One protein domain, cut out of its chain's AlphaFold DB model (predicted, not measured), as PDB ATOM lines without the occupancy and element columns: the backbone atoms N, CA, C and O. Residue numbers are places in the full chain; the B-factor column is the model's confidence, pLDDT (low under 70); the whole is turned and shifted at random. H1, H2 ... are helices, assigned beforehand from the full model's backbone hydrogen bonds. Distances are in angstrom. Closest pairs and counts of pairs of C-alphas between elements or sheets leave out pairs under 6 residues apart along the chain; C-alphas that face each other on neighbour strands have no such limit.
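What this domain is: This is residues 252 to 342 of the 342 residues of an uncharacterized protein of Chloroflexi bacterium (UniProt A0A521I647). A helical hairpin, H2 and H3, makes one end of this model, and the longest helix, H4, leads away from it at a wide angle; the short helix H1 crosses the side of H4. A long loop, residues 258 to 275, joins H1 to the hairpin, and after H4 the last stretch, residues 331 to 342, turns aside at the far end of H4 without a named element, its C-alphas 16 to 25 A from the mean of all C-alphas. The printed part has 91 residues, with four named helices in the order H1, H2, H3, H4 and no named strand, and its class is all helix. It is compact, with a radius of gyration of the C-alphas of 13.9 A and spans of 40 by 27 by 20 A.

Where its parts are: Find C-alpha 252 at (-26.483, 30.174, -32.512), where H1, residues 252 to 257, begins. Look next at residues 276 to 288 for H2, 19.1 A long, and at residues 298 to 311 for H3, 20.3 A long. H4, residues 315 to 330, runs 23.2 A to C-alpha 330 at (-27.895, 46.171, -37.519).

How they stand to each other: Start at Leu 252: its C-alpha and that of Asn 321 are the closest of H1 and H4, 5.9 A apart. The two helices touch, H4 with residues 318 to 322 alone, and are about perpendicular at 86 degrees. H1 is apart from H2 and H3. H2 and H3 form a hairpin and touch, closest at the C-alphas of Ala 288 and Ala 300, 5.2 A apart, with a shallow tilt of 24 degrees, opposite ways. At Pro 315, H4 is close but not clearly touching H2, its C-alpha 6.5 A from that of Trp 282, the closest pair. Each O i to N i+4 pair is within hydrogen-bond range in H1 and H4, against 8 of 9 in H2 and 9 of 10 in H3.

The domain as a whole: The C-alphas farthest apart, those of Glu 292 and Lys 342, are 43.6 A apart. The printed part has no cut; the link from H1 to H2 is long. Mean pLDDT of the printed part is 92.8, with residues 341 to 342 under 70.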
ATOM      1  N   LEU A 252     -27.210  28.908 -32.345       94.31
ATOM      2  CA  LEU A 252     -26.483  30.174 -32.512       94.31
ATOM      3  C   LEU A 252     -25.413  30.378 -31.427       94.31
ATOM      4  O   LEU A 252     -24.270  30.733 -31.718       94.31
ATOM      5  N   PHE A 253     -25.748  30.114 -30.162       94.94
ATOM      6  CA  PHE A 253     -24.835  30.355 -29.041       94.94
ATOM      7  C   PHE A 253     -23.719  29.319 -28.984       94.94
ATOM      8  O   PHE A 253     -22.583  29.655 -28.645       94.94
ATOM      9  N   VAL A 254     -24.010  28.065 -29.344       94.38
ATOM     10  CA  VAL A 254     -22.977  27.032 -29.500       94.38
ATOM     11  C   VAL A 254     -21.992  27.441 -30.594       94.38
ATOM     12  O   VAL A 254     -20.781  27.378 -30.368       94.38
ATOM     13  N   ALA A 255     -22.490  27.911 -31.740       96.19
ATOM     14  CA  ALA A 255     -21.661  28.350 -32.855       96.19
ATOM     15  C   ALA A 255     -20.781  29.558 -32.491       96.19
ATOM     16  O   ALA A 255     -19.582  29.540 -32.773       96.19
ATOM     17  N   LEU A 256     -21.333  30.557 -31.793       96.06
ATOM     18  CA  LEU A 256     -20.581  31.715 -31.296       96.06
ATOM     19  C   LEU A 256     -19.488  31.309 -30.297       96.06
ATOM     20  O   LEU A 256     -18.326  31.679 -30.460       96.06
ATOM     21  N   LYS A 257     -19.822  30.494 -29.287       95.12
ATOM     22  CA  LYS A 257     -18.861  30.037 -28.264       95.12
ATOM     23  C   LYS A 257     -17.721  29.205 -28.844       95.12
ATOM     24  O   LYS A 257     -16.617  29.219 -28.304       95.12
ATOM     25  N   ARG A 258     -17.987  28.456 -29.916       95.69
ATOM     26  CA  ARG A 258     -16.987  27.630 -30.605       95.69
ATOM     27  C   ARG A 258     -16.242  28.375 -31.714       95.69
ATOM     28  O   ARG A 258     -15.359  27.786 -32.330       95.69
ATOM     29  N   GLY A 259     -16.581  29.639 -31.972       96.44
ATOM     30  CA  GLY A 259     -15.994  30.434 -33.052       96.44
ATOM     31  C   GLY A 259     -16.360  29.935 -34.452       96.44
ATOM     32  O   GLY A 259     -15.668  30.265 -35.409       96.44
ATOM     33  N   TRP A 260     -17.414  29.122 -34.574       97.75
ATOM     34  CA  TRP A 260     -17.941  28.658 -35.862       97.75
ATOM     35  C   TRP A 260     -18.633  29.787 -36.612       97.75
ATOM     36  O   TRP A 260     -18.576  29.820 -37.834       97.75
ATOM     37  N   ILE A 261     -19.257  30.711 -35.879       97.81
ATOM     38  CA  ILE A 261     -19.743  31.982 -36.406       97.81
ATOM     39  C   ILE A 261     -18.887  33.094 -35.806       97.81
ATOM     40  O   ILE A 261     -18.739  33.190 -34.586       97.81
ATOM     41  N   GLU A 262     -18.339  33.937 -36.672       96.12
ATOM     42  CA  GLU A 262     -17.599  35.143 -36.307       96.12
ATOM     43  C   GLU A 262     -18.337  36.383 -36.796       96.12
ATOM     44  O   GLU A 262     -19.004  36.348 -37.821       96.12
ATOM     45  N   THR A 263     -18.207  37.497 -36.075       93.44
ATOM     46  CA  THR A 263     -19.025  38.703 -36.294       93.44
ATOM     47  C   THR A 263     -18.330  39.798 -37.102       93.44
ATOM     48  O   THR A 263     -18.964  40.796 -37.443       93.44
ATOM     49  N   LYS A 264     -17.034  39.655 -37.416       87.88
ATOM     50  CA  LYS A 264     -16.224  40.688 -38.089       87.88
ATOM     51  C   LYS A 264     -15.603  40.158 -39.384       87.88
ATOM     52  O   LYS A 264     -15.010  39.089 -39.348       87.88
ATOM     53  N   PRO A 265     -15.637  40.913 -40.501       83.00
ATOM     54  CA  PRO A 265     -16.167  42.279 -40.656       83.00
ATOM     55  C   PRO A 265     -17.703  42.360 -40.718       83.00
ATOM     56  O   PRO A 265     -18.255  43.439 -40.545       83.00
ATOM     57  N   ARG A 266     -18.365  41.224 -40.938       92.31
ATOM     58  CA  ARG A 266     -19.807  40.979 -40.813       92.31
ATOM     59  C   ARG A 266     -19.988  39.540 -40.324       92.31
ATOM     60  O   ARG A 266     -19.051  38.770 -40.534       92.31
ATOM     61  N   PRO A 267     -21.126  39.157 -39.727       96.56
ATOM     62  CA  PRO A 267     -21.404  37.766 -39.390       96.56
ATOM     63  C   PRO A 267     -21.163  36.791 -40.550       96.56
ATOM     64  O   PRO A 267     -21.622  37.019 -41.669       96.56
ATOM     65  N   PHE A 268     -20.397  35.728 -40.298       97.12
ATOM     66  CA  PHE A 268     -20.122  34.664 -41.265       97.12
ATOM     67  C   PHE A 268     -19.740  33.356 -40.568       97.12
ATOM     68  O   PHE A 268     -19.261  33.358 -39.431       97.12
ATOM     69  N   VAL A 269     -19.892  32.236 -41.278       97.94
ATOM     70  CA  VAL A 269     -19.418  30.928 -40.814       97.94
ATOM     71  C   VAL A 269     -17.919  30.786 -41.095       97.94
ATOM     72  O   VAL A 269     -17.495  30.733 -42.252       97.94
ATOM     73  N   ASN A 270     -17.098  30.687 -40.046       97.56
ATOM     74  CA  ASN A 270     -15.680  30.365 -40.176       97.56
ATOM     75  C   ASN A 270     -15.474  28.844 -40.203       97.56
ATOM     76  O   ASN A 270     -15.311  28.183 -39.174       97.56
ATOM     77  N   VAL A 271     -15.418  28.295 -41.418       97.56
ATOM     78  CA  VAL A 271     -15.228  26.858 -41.668       97.56
ATOM     79  C   VAL A 271     -13.955  26.318 -41.006       97.56
ATOM     80  O   VAL A 271     -13.963  25.193 -40.522       97.56
ATOM     81  N   ASN A 272     -12.886  27.113 -40.885       97.44
ATOM     82  CA  ASN A 272     -11.624  26.651 -40.289       97.44
ATOM     83  C   ASN A 272     -11.740  26.328 -38.790       97.44
ATOM     84  O   ASN A 272     -10.895  25.611 -38.255       97.44
ATOM     85  N   HIS A 273     -12.769  26.844 -38.112       97.25
ATOM     86  CA  HIS A 273     -13.039  26.571 -36.698       97.25
ATOM     87  C   HIS A 273     -14.026  25.415 -36.481       97.25
ATOM     88  O   HIS A 273     -14.212  24.964 -35.346       97.25
ATOM     89  N   LEU A 274     -14.640  24.887 -37.546       97.94
ATOM     90  CA  LEU A 274     -15.430  23.660 -37.455       97.94
ATOM     91  C   LEU A 274     -14.518  22.463 -37.121       97.94
ATOM     92  O   LEU A 274     -13.333  22.472 -37.470       97.94
ATOM     93  N   PRO A 275     -15.038  21.393 -36.486       97.06
ATOM     94  CA  PRO A 275     -14.281  20.158 -36.292       97.06
ATOM     95  C   PRO A 275     -13.697  19.638 -37.621       97.06
ATOM     96  O   PRO A 275     -14.412  19.674 -38.621       97.06
ATOM     97  N   PRO A 276     -12.462  19.096 -37.672       97.31
ATOM     98  CA  PRO A 276     -11.783  18.780 -38.938       97.31
ATOM     99  C   PRO A 276     -12.604  17.944 -39.930       97.31
ATOM    100  O   PRO A 276     -12.632  18.239 -41.120       97.31
ATOM    101  N   HIS A 277     -13.336  16.933 -39.449       97.00
ATOM    102  CA  HIS A 277     -14.202  16.124 -40.311       97.00
ATOM    103  C   HIS A 277     -15.421  16.910 -40.832       97.00
ATOM    104  O   HIS A 277     -15.795  16.770 -41.995       97.00
ATOM    105  N   ALA A 278     -15.993  17.792 -40.009       97.75
ATOM    106  CA  ALA A 278     -17.092  18.665 -40.411       97.75
ATOM    107  C   ALA A 278     -16.663  19.681 -41.485       97.75
ATOM    108  O   ALA A 278     -17.477  20.023 -42.334       97.75
ATOM    109  N   GLN A 279     -15.391  20.102 -41.521       98.50
ATOM    110  CA  GLN A 279     -14.862  20.956 -42.600       98.50
ATOM    111  C   GLN A 279     -14.949  20.258 -43.961       98.50
ATOM    112  O   GLN A 279     -15.404  20.836 -44.945       98.50
ATOM    113  N   THR A 280     -14.552  18.983 -44.024       98.31
ATOM    114  CA  THR A 280     -14.658  18.190 -45.258       98.31
ATOM    115  C   THR A 280     -16.116  18.005 -45.677       98.31
ATOM    116  O   THR A 280     -16.445  18.195 -46.848       98.31
ATOM    117  N   LEU A 281     -16.996  17.675 -44.726       98.38
ATOM    118  CA  LEU A 281     -18.428  17.508 -44.986       98.38
ATOM    119  C   LEU A 281     -19.088  18.811 -45.450       98.38
ATOM    120  O   LEU A 281     -19.913  18.763 -46.353       98.38
ATOM    121  N   TRP A 282     -18.689  19.960 -44.896       98.50
ATOM    122  CA  TRP A 282     -19.158  21.282 -45.315       98.50
ATOM    123  C   TRP A 282     -18.915  21.521 -46.808       98.50
ATOM    124  O   TRP A 282     -19.843  21.849 -47.542       98.50
ATOM    125  N   HIS A 283     -17.680  21.317 -47.278       98.25
ATOM    126  CA  HIS A 283     -17.351  21.519 -48.691       98.25
ATOM    127  C   HIS A 283     -18.098  20.538 -49.601       98.25
ATOM    128  O   HIS A 283     -18.712  20.962 -50.575       98.25
ATOM    129  N   GLN A 284     -18.123  19.251 -49.243       98.44
ATOM    130  CA  GLN A 284     -18.853  18.242 -50.017       98.44
ATOM    131  C   GLN A 284     -20.358  18.518 -50.059       98.44
ATOM    132  O   GLN A 284     -21.006  18.232 -51.064       98.44
ATOM    133  N   PHE A 285     -20.928  19.038 -48.967       97.88
ATOM    134  CA  PHE A 285     -22.340  19.389 -48.898       97.88
ATOM    135  C   PHE A 285     -22.666  20.470 -49.925       97.88
ATOM    136  O   PHE A 285     -23.544  20.254 -50.751       97.88
ATOM    137  N   TRP A 286     -21.925  21.582 -49.934       97.44
ATOM    138  CA  TRP A 286     -22.183  22.686 -50.863       97.44
ATOM    139  C   TRP A 286     -21.859  22.348 -52.324       97.44
ATOM    140  O   TRP A 286     -22.460  22.930 -53.218       97.44
ATOM    141  N   GLU A 287     -20.971  21.385 -52.588       97.38
ATOM    142  CA  GLU A 287     -20.772  20.829 -53.936       97.38
ATOM    143  C   GLU A 287     -21.958  19.968 -54.407       97.38
ATOM    144  O   GLU A 287     -22.229  19.891 -55.605       97.38
ATOM    145  N   ALA A 288     -22.648  19.295 -53.481       96.44
ATOM    146  CA  ALA A 288     -23.767  18.401 -53.779       96.44
ATOM    147  C   ALA A 288     -25.148  19.067 -53.654       96.44
ATOM    148  O   ALA A 288     -26.136  18.495 -54.120       96.44
ATOM    149  N   PHE A 289     -25.239  20.208 -52.971       95.75
ATOM    150  CA  PHE A 289     -26.486  20.911 -52.691       95.75
ATOM    151  C   PHE A 289     -26.949  21.698 -53.915       95.75
ATOM    152  O   PHE A 289     -26.224  22.546 -54.434       95.75
ATOM    153  N   ASP A 290     -28.176  21.425 -54.354       91.31
ATOM    154  CA  ASP A 290     -28.826  22.171 -55.423       91.31
ATOM    155  C   ASP A 290     -29.660  23.315 -54.818       91.31
ATOM    156  O   ASP A 290     -30.698  23.044 -54.200       91.31
ATOM    157  N   PRO A 291     -29.247  24.586 -54.982       85.38
ATOM    158  CA  PRO A 291     -29.975  25.717 -54.422       85.38
ATOM    159  C   PRO A 291     -31.381  25.878 -55.015       85.38
ATOM    160  O   PRO A 291     -32.241  26.448 -54.346       85.38
ATOM    161  N   GLU A 292     -31.658  25.352 -56.215       84.44
ATOM    162  CA  GLU A 292     -33.003  25.404 -56.809       84.44
ATOM    163  C   GLU A 292     -33.994  24.512 -56.053       84.44
ATOM    164  O   GLU A 292     -35.186  24.814 -55.991       84.44
ATOM    165  N   THR A 293     -33.508  23.433 -55.431       78.19
ATOM    166  CA  THR A 293     -34.354  22.518 -54.649       78.19
ATOM    167  C   THR A 293     -34.715  23.051 -53.266       78.19
ATOM    168  O   THR A 293     -35.629  22.508 -52.646       78.19
ATOM    169  N   GLN A 294     -34.018  24.092 -52.790       76.31
ATOM    170  CA  GLN A 294     -34.135  24.749 -51.476       76.31
ATOM    171  C   GLN A 294     -33.922  23.851 -50.240       76.31
ATOM    172  O   GLN A 294     -33.487  24.342 -49.203       76.31
ATOM    173  N   LEU A 295     -34.151  22.538 -50.337       85.38
ATOM    174  CA  LEU A 295     -33.881  21.541 -49.306       85.38
ATOM    175  C   LEU A 295     -32.913  20.467 -49.817       85.38
ATOM    176  O   LEU A 295     -32.992  20.049 -50.971       85.38
ATOM    177  N   PRO A 296     -32.034  19.938 -48.951       89.31
ATOM    178  CA  PRO A 296     -31.060  18.937 -49.356       89.31
ATOM    179  C   PRO A 296     -31.729  17.606 -49.719       89.31
ATOM    180  O   PRO A 296     -32.588  17.086 -49.003       89.31
ATOM    181  N   ARG A 297     -31.286  17.014 -50.836       88.81
ATOM    182  CA  ARG A 297     -31.760  15.725 -51.368       88.81
ATOM    183  C   ARG A 297     -30.600  14.780 -51.661       88.81
ATOM    184  O   ARG A 297     -29.457  15.205 -51.818       88.81
ATOM    185  N   GLY A 298     -30.891  13.480 -51.747       91.56
ATOM    186  CA  GLY A 298     -29.925  12.459 -52.161       91.56
ATOM    187  C   GLY A 298     -28.606  12.532 -51.383       91.56
ATOM    188  O   GLY A 298     -28.584  12.357 -50.164       91.56
ATOM    189  N   ARG A 299     -27.499  12.800 -52.087       94.62
ATOM    190  CA  ARG A 299     -26.163  12.908 -51.481       94.62
ATOM    191  C   ARG A 299     -26.041  14.088 -50.510       94.62
ATOM    192  O   ARG A 299     -25.421  13.910 -49.465       94.62
ATOM    193  N   ALA A 300     -26.635  15.243 -50.814       94.75
ATOM    194  CA  ALA A 300     -26.584  16.414 -49.935       94.75
ATOM    195  C   ALA A 300     -27.257  16.129 -48.584       94.75
ATOM    196  O   ALA A 300     -26.685  16.433 -47.544       94.75
ATOM    197  N   ALA A 301     -28.405  15.441 -48.586       91.62
ATOM    198  CA  ALA A 301     -29.102  15.046 -47.356       91.62
ATOM    199  C   ALA A 301     -28.270  14.086 -46.483       91.62
ATOM    200  O   ALA A 301     -28.247  14.210 -45.262       91.62
ATOM    201  N   GLN A 302     -27.545  13.145 -47.100       92.88
ATOM    202  CA  GLN A 302     -26.635  12.253 -46.367       92.88
ATOM    203  C   GLN A 302     -25.473  13.026 -45.730       92.88
ATOM    204  O   GLN A 302     -25.132  12.787 -44.575       92.88
ATOM    205  N   LEU A 303     -24.868  13.952 -46.479       96.12
ATOM    206  CA  LEU A 303     -23.764  14.784 -45.998       96.12
ATOM    207  C   LEU A 303     -24.201  15.715 -44.866       96.12
ATOM    208  O   LEU A 303     -23.473  15.862 -43.889       96.12
ATOM    209  N   GLU A 304     -25.396  16.293 -44.975       94.00
ATOM    210  CA  GLU A 304     -25.996  17.096 -43.915       94.00
ATOM    211  C   GLU A 304     -26.226  16.277 -42.645       94.00
ATOM    212  O   GLU A 304     -25.844  16.727 -41.571       94.00
ATOM    213  N   GLY A 305     -26.777  15.063 -42.752       92.62
ATOM    214  CA  GLY A 305     -26.969  14.185 -41.596       92.62
ATOM    215  C   GLY A 305     -25.653  13.848 -40.885       92.62
ATOM    216  O   GLY A 305     -25.565  13.938 -39.659       92.62
ATOM    217  N   GLU A 306     -24.601  13.511 -41.638       94.88
ATOM    218  CA  GLU A 306     -23.267  13.262 -41.069       94.88
ATOM    219  C   GLU A 306     -22.649  14.528 -40.455       94.88
ATOM    220  O   GLU A 306     -21.996  14.453 -39.413       94.88
ATOM    221  N   PHE A 307     -22.880  15.700 -41.056       95.56
ATOM    222  CA  PHE A 307     -22.456  16.979 -40.488       95.56
ATOM    223  C   PHE A 307     -23.189  17.255 -39.168       95.56
ATOM    224  O   PHE A 307     -22.541  17.508 -38.150       95.56
ATOM    225  N   PHE A 308     -24.517  17.112 -39.160       93.94
ATOM    226  CA  PHE A 308     -25.378  17.297 -37.994       93.94
ATOM    227  C   PHE A 308     -24.982  16.386 -36.839       93.94
ATOM    228  O   PHE A 308     -24.923  16.826 -35.695       93.94
ATOM    229  N   LYS A 309     -24.619  15.136 -37.123       92.25
ATOM    230  CA  LYS A 309     -24.141  14.192 -36.108       92.25
ATOM    231  C   LYS A 309     -22.888  14.672 -35.363       92.25
ATOM    232  O   LYS A 309     -22.657  14.261 -34.231       92.25
ATOM    233  N   ILE A 310     -22.062  15.507 -35.995       92.88
ATOM    234  CA  ILE A 310     -20.805  16.020 -35.428       92.88
ATOM    235  C   ILE A 310     -21.012  17.370 -34.740       92.88
ATOM    236  O   ILE A 310     -20.370  17.659 -33.729       92.88
ATOM    237  N   THR A 311     -21.844  18.229 -35.325       93.25
ATOM    238  CA  THR A 311     -21.962  19.636 -34.921       93.25
ATOM    239  C   THR A 311     -23.238  19.934 -34.140       93.25
ATOM    240  O   THR A 311     -23.275  20.917 -33.402       93.25
ATOM    241  N   GLY A 312     -24.263  19.093 -34.276       91.25
ATOM    242  CA  GLY A 312     -25.592  19.292 -33.709       91.25
ATOM    243  C   GLY A 312     -26.446  20.334 -34.440       91.25
ATOM    244  O   GLY A 312     -27.439  20.773 -33.863       91.25
ATOM    245  N   THR A 313     -26.035  20.744 -35.645       93.44
ATOM    246  CA  THR A 313     -26.684  21.737 -36.521       93.44
ATOM    247  C   THR A 313     -26.389  21.414 -37.992       93.44
ATOM    248  O   THR A 313     -25.610  20.506 -38.277       93.44
ATOM    249  N   THR A 314     -26.984  22.121 -38.949       94.81
ATOM    250  CA  THR A 314     -26.765  21.894 -40.385       94.81
ATOM    251  C   THR A 314     -25.898  22.990 -41.011       94.81
ATOM    252  O   THR A 314     -25.770  24.084 -40.451       94.81
ATOM    253  N   PRO A 315     -25.285  22.745 -42.187       96.44
ATOM    254  CA  PRO A 315     -24.609  23.805 -42.927       96.44
ATOM    255  C   PRO A 315     -25.537  24.975 -43.283       96.44
ATOM    256  O   PRO A 315     -25.104  26.126 -43.246       96.44
ATOM    257  N   ILE A 316     -26.806  24.682 -43.595       94.44
ATOM    258  CA  ILE A 316     -27.833  25.686 -43.897       94.44
ATOM    259  C   ILE A 316     -28.120  26.530 -42.653       94.44
ATOM    260  O   ILE A 316     -27.978  27.750 -42.712       94.44
ATOM    261  N   ASP A 317     -28.427  25.898 -41.518       94.56
ATOM    262  CA  ASP A 317     -28.762  26.612 -40.281       94.56
ATOM    263  C   ASP A 317     -27.600  27.480 -39.792       94.56
ATOM    264  O   ASP A 317     -27.832  28.563 -39.266       94.56
ATOM    265  N   LEU A 318     -26.342  27.057 -39.967       97.00
ATOM    266  CA  LEU A 318     -25.188  27.894 -39.617       97.00
ATOM    267  C   LEU A 318     -25.127  29.182 -40.447       97.00
ATOM    268  O   LEU A 318     -24.813  30.238 -39.899       97.00
ATOM    269  N   ASN A 319     -25.429  29.108 -41.745       95.88
ATOM    270  CA  ASN A 319     -25.487  30.293 -42.598       95.88
ATOM    271  C   ASN A 319     -26.680  31.188 -42.235       95.88
ATOM    272  O   ASN A 319     -26.481  32.390 -42.083       95.88
ATOM    273  N   VAL A 320     -27.868  30.608 -42.022       93.62
ATOM    274  CA  VAL A 320     -29.069  31.350 -41.598       93.62
ATOM    275  C   VAL A 320     -28.826  32.050 -40.260       93.62
ATOM    276  O   VAL A 320     -29.049  33.245 -40.135       93.62
ATOM    277  N   ASN A 321     -28.259  31.355 -39.272       95.31
ATOM    278  CA  ASN A 321     -27.919  31.954 -37.979       95.31
ATOM    279  C   ASN A 321     -26.893  33.091 -38.101       95.31
ATOM    280  O   ASN A 321     -26.951  34.053 -37.337       95.31
ATOM    281  N   ALA A 322     -25.937  32.997 -39.031       96.31
ATOM    282  CA  ALA A 322     -25.010  34.094 -39.288       96.31
ATOM    283  C   ALA A 322     -25.731  35.300 -39.916       96.31
ATOM    284  O   ALA A 322     -25.457  36.431 -39.525       96.31
ATOM    285  N   GLU A 323     -26.663  35.076 -40.841       94.12
ATOM    286  CA  GLU A 323     -27.479  36.129 -41.458       94.12
ATOM    287  C   GLU A 323     -28.400  36.825 -40.444       94.12
ATOM    288  O   GLU A 323     -28.327  38.046 -40.301       94.12
ATOM    289  N   GLU A 324     -29.150  36.057 -39.651       91.50
ATOM    290  CA  GLU A 324     -30.009  36.557 -38.567       91.50
ATOM    291  C   GLU A 324     -29.223  37.365 -37.526       91.50
ATOM    292  O   GLU A 324     -29.654  38.423 -37.054       91.50
ATOM    293  N   LEU A 325     -28.000  36.922 -37.206       94.62
ATOM    294  CA  LEU A 325     -27.098  37.683 -36.347       94.62
ATOM    295  C   LEU A 325     -26.709  39.033 -36.971       94.62
ATOM    296  O   LEU A 325     -26.454  39.993 -36.244       94.62
ATOM    297  N   GLY A 326     -26.671  39.129 -38.300       93.50
ATOM    298  CA  GLY A 326     -26.515  40.385 -39.031       93.50
ATOM    299  C   GLY A 326     -27.634  41.368 -38.705       93.50
ATOM    300  O   GLY A 326     -27.344  42.459 -38.212       93.50
ATOM    301  N   TYR A 327     -28.893  40.957 -38.875       90.00
ATOM    302  CA  TYR A 327     -30.060  41.792 -38.558       90.00
ATOM    303  C   TYR A 327     -30.090  42.220 -37.088       90.00
ATOM    304  O   TYR A 327     -30.352  43.384 -36.771       90.00
ATOM    305  N   PHE A 328     -29.745  41.308 -36.177       92.62
ATOM    306  CA  PHE A 328     -29.606  41.603 -34.751       92.62
ATOM    307  C   PHE A 328     -28.588  42.728 -34.481       92.62
ATOM    308  O   PHE A 328     -28.874  43.668 -33.732       92.62
ATOM    309  N   LEU A 329     -27.410  42.670 -35.114       94.00
ATOM    310  CA  LEU A 329     -26.370  43.695 -34.971       94.00
ATOM    311  C   LEU A 329     -26.764  45.023 -35.635       94.00
ATOM    312  O   LEU A 329     -26.498  46.088 -35.075       94.00
ATOM    313  N   GLU A 330     -27.413  44.982 -36.800       91.62
ATOM    314  CA  GLU A 330     -27.895  46.171 -37.519       91.62
ATOM    315  C   GLU A 330     -28.953  46.941 -36.723       91.62
ATOM    316  O   GLU A 330     -28.975  48.173 -36.749       91.62
ATOM    317  N   ARG A 331     -29.766  46.236 -35.927       89.62
ATOM    318  CA  ARG A 331     -30.713  46.841 -34.978       89.62
ATOM    319  C   ARG A 331     -30.061  47.372 -33.694       89.62
ATOM    320  O   ARG A 331     -30.761  47.872 -32.814       89.62
ATOM    321  N   GLY A 332     -28.733  47.315 -33.585       93.38
ATOM    322  CA  GLY A 332     -27.960  47.917 -32.494       93.38
ATOM    323  C   GLY A 332     -27.787  47.036 -31.256       93.38
ATOM    324  O   GLY A 332     -27.239  47.503 -30.248       93.38
ATOM    325  N   TYR A 333     -28.216  45.773 -31.312       94.19
ATOM    326  CA  TYR A 333     -27.937  44.810 -30.252       94.19
ATOM    327  C   TYR A 333     -26.498  44.294 -30.337       94.19
ATOM    328  O   TYR A 333     -25.801  44.451 -31.341       94.19
ATOM    329  N   ARG A 334     -26.016  43.697 -29.246       93.31
ATOM    330  CA  ARG A 334     -24.636  43.224 -29.125       93.31
ATOM    331  C   ARG A 334     -24.586  41.765 -28.700       93.31
ATOM    332  O   ARG A 334     -25.365  41.335 -27.854       93.31
ATOM    333  N   VAL A 335     -23.639  41.016 -29.261       92.38
ATOM    334  CA  VAL A 335     -23.468  39.568 -29.023       92.38
ATOM    335  C   VAL A 335     -23.303  39.249 -27.537       92.38
ATOM    336  O   VAL A 335     -23.780  38.219 -27.070       92.38
ATOM    337  N   GLU A 336     -22.695  40.146 -26.760       91.69
ATOM    338  CA  GLU A 336     -22.518  39.979 -25.315       91.69
ATOM    339  C   GLU A 336     -23.853  39.910 -24.553       91.69
ATOM    340  O   GLU A 336     -23.897  39.373 -23.452       91.69
ATOM    341  N   GLN A 337     -24.951  40.418 -25.130       91.88
ATOM    342  CA  GLN A 337     -26.297  40.308 -24.549       91.88
ATOM    343  C   GLN A 337     -26.892  38.899 -24.703       91.88
ATOM    344  O   GLN A 337     -27.767  38.528 -23.925       91.88
ATOM    345  N   LEU A 338     -26.414  38.121 -25.680       89.62
ATOM    346  CA  LEU A 338     -26.826  36.733 -25.929       89.62
ATOM    347  C   LEU A 338     -26.017  35.725 -25.100       89.62
ATOM    348  O   LEU A 338     -26.444  34.591 -24.895       89.62
ATOM    349  N   LEU A 339     -24.839  36.146 -24.633       89.25
ATOM    350  CA  LEU A 339     -23.887  35.345 -23.868       89.25
ATOM    351  C   LEU A 339     -23.649  35.978 -22.482       89.25
ATOM    352  O   LEU A 339     -22.524  36.416 -22.202       89.25
ATOM    353  N   PRO A 340     -24.685  36.102 -21.627       76.19
ATOM    354  CA  PRO A 340     -24.528  36.684 -20.301       76.19
ATOM    355  C   PRO A 340     -23.426  35.949 -19.531       76.19
ATOM    356  O   PRO A 340     -23.454  34.734 -19.345       76.19
ATOM    357  N   SER A 341     -22.414  36.699 -19.092       60.72
ATOM    358  CA  SER A 341     -21.346  36.145 -18.256       60.72
ATOM    359  C   SER A 341     -21.960  35.593 -16.967       60.72
ATOM    360  O   SER A 341     -22.667  36.326 -16.275       60.72
ATOM    361  N   LYS A 342     -21.720  34.308 -16.679       53.44
ATOM    362  CA  LYS A 342     -22.141  33.671 -15.423       53.44
ATOM    363  C   LYS A 342     -21.490  34.299 -14.200       53.44
ATOM    364  O   LYS A 342     -20.286  34.633 -14.289       53.44
TER     365      LYS A 342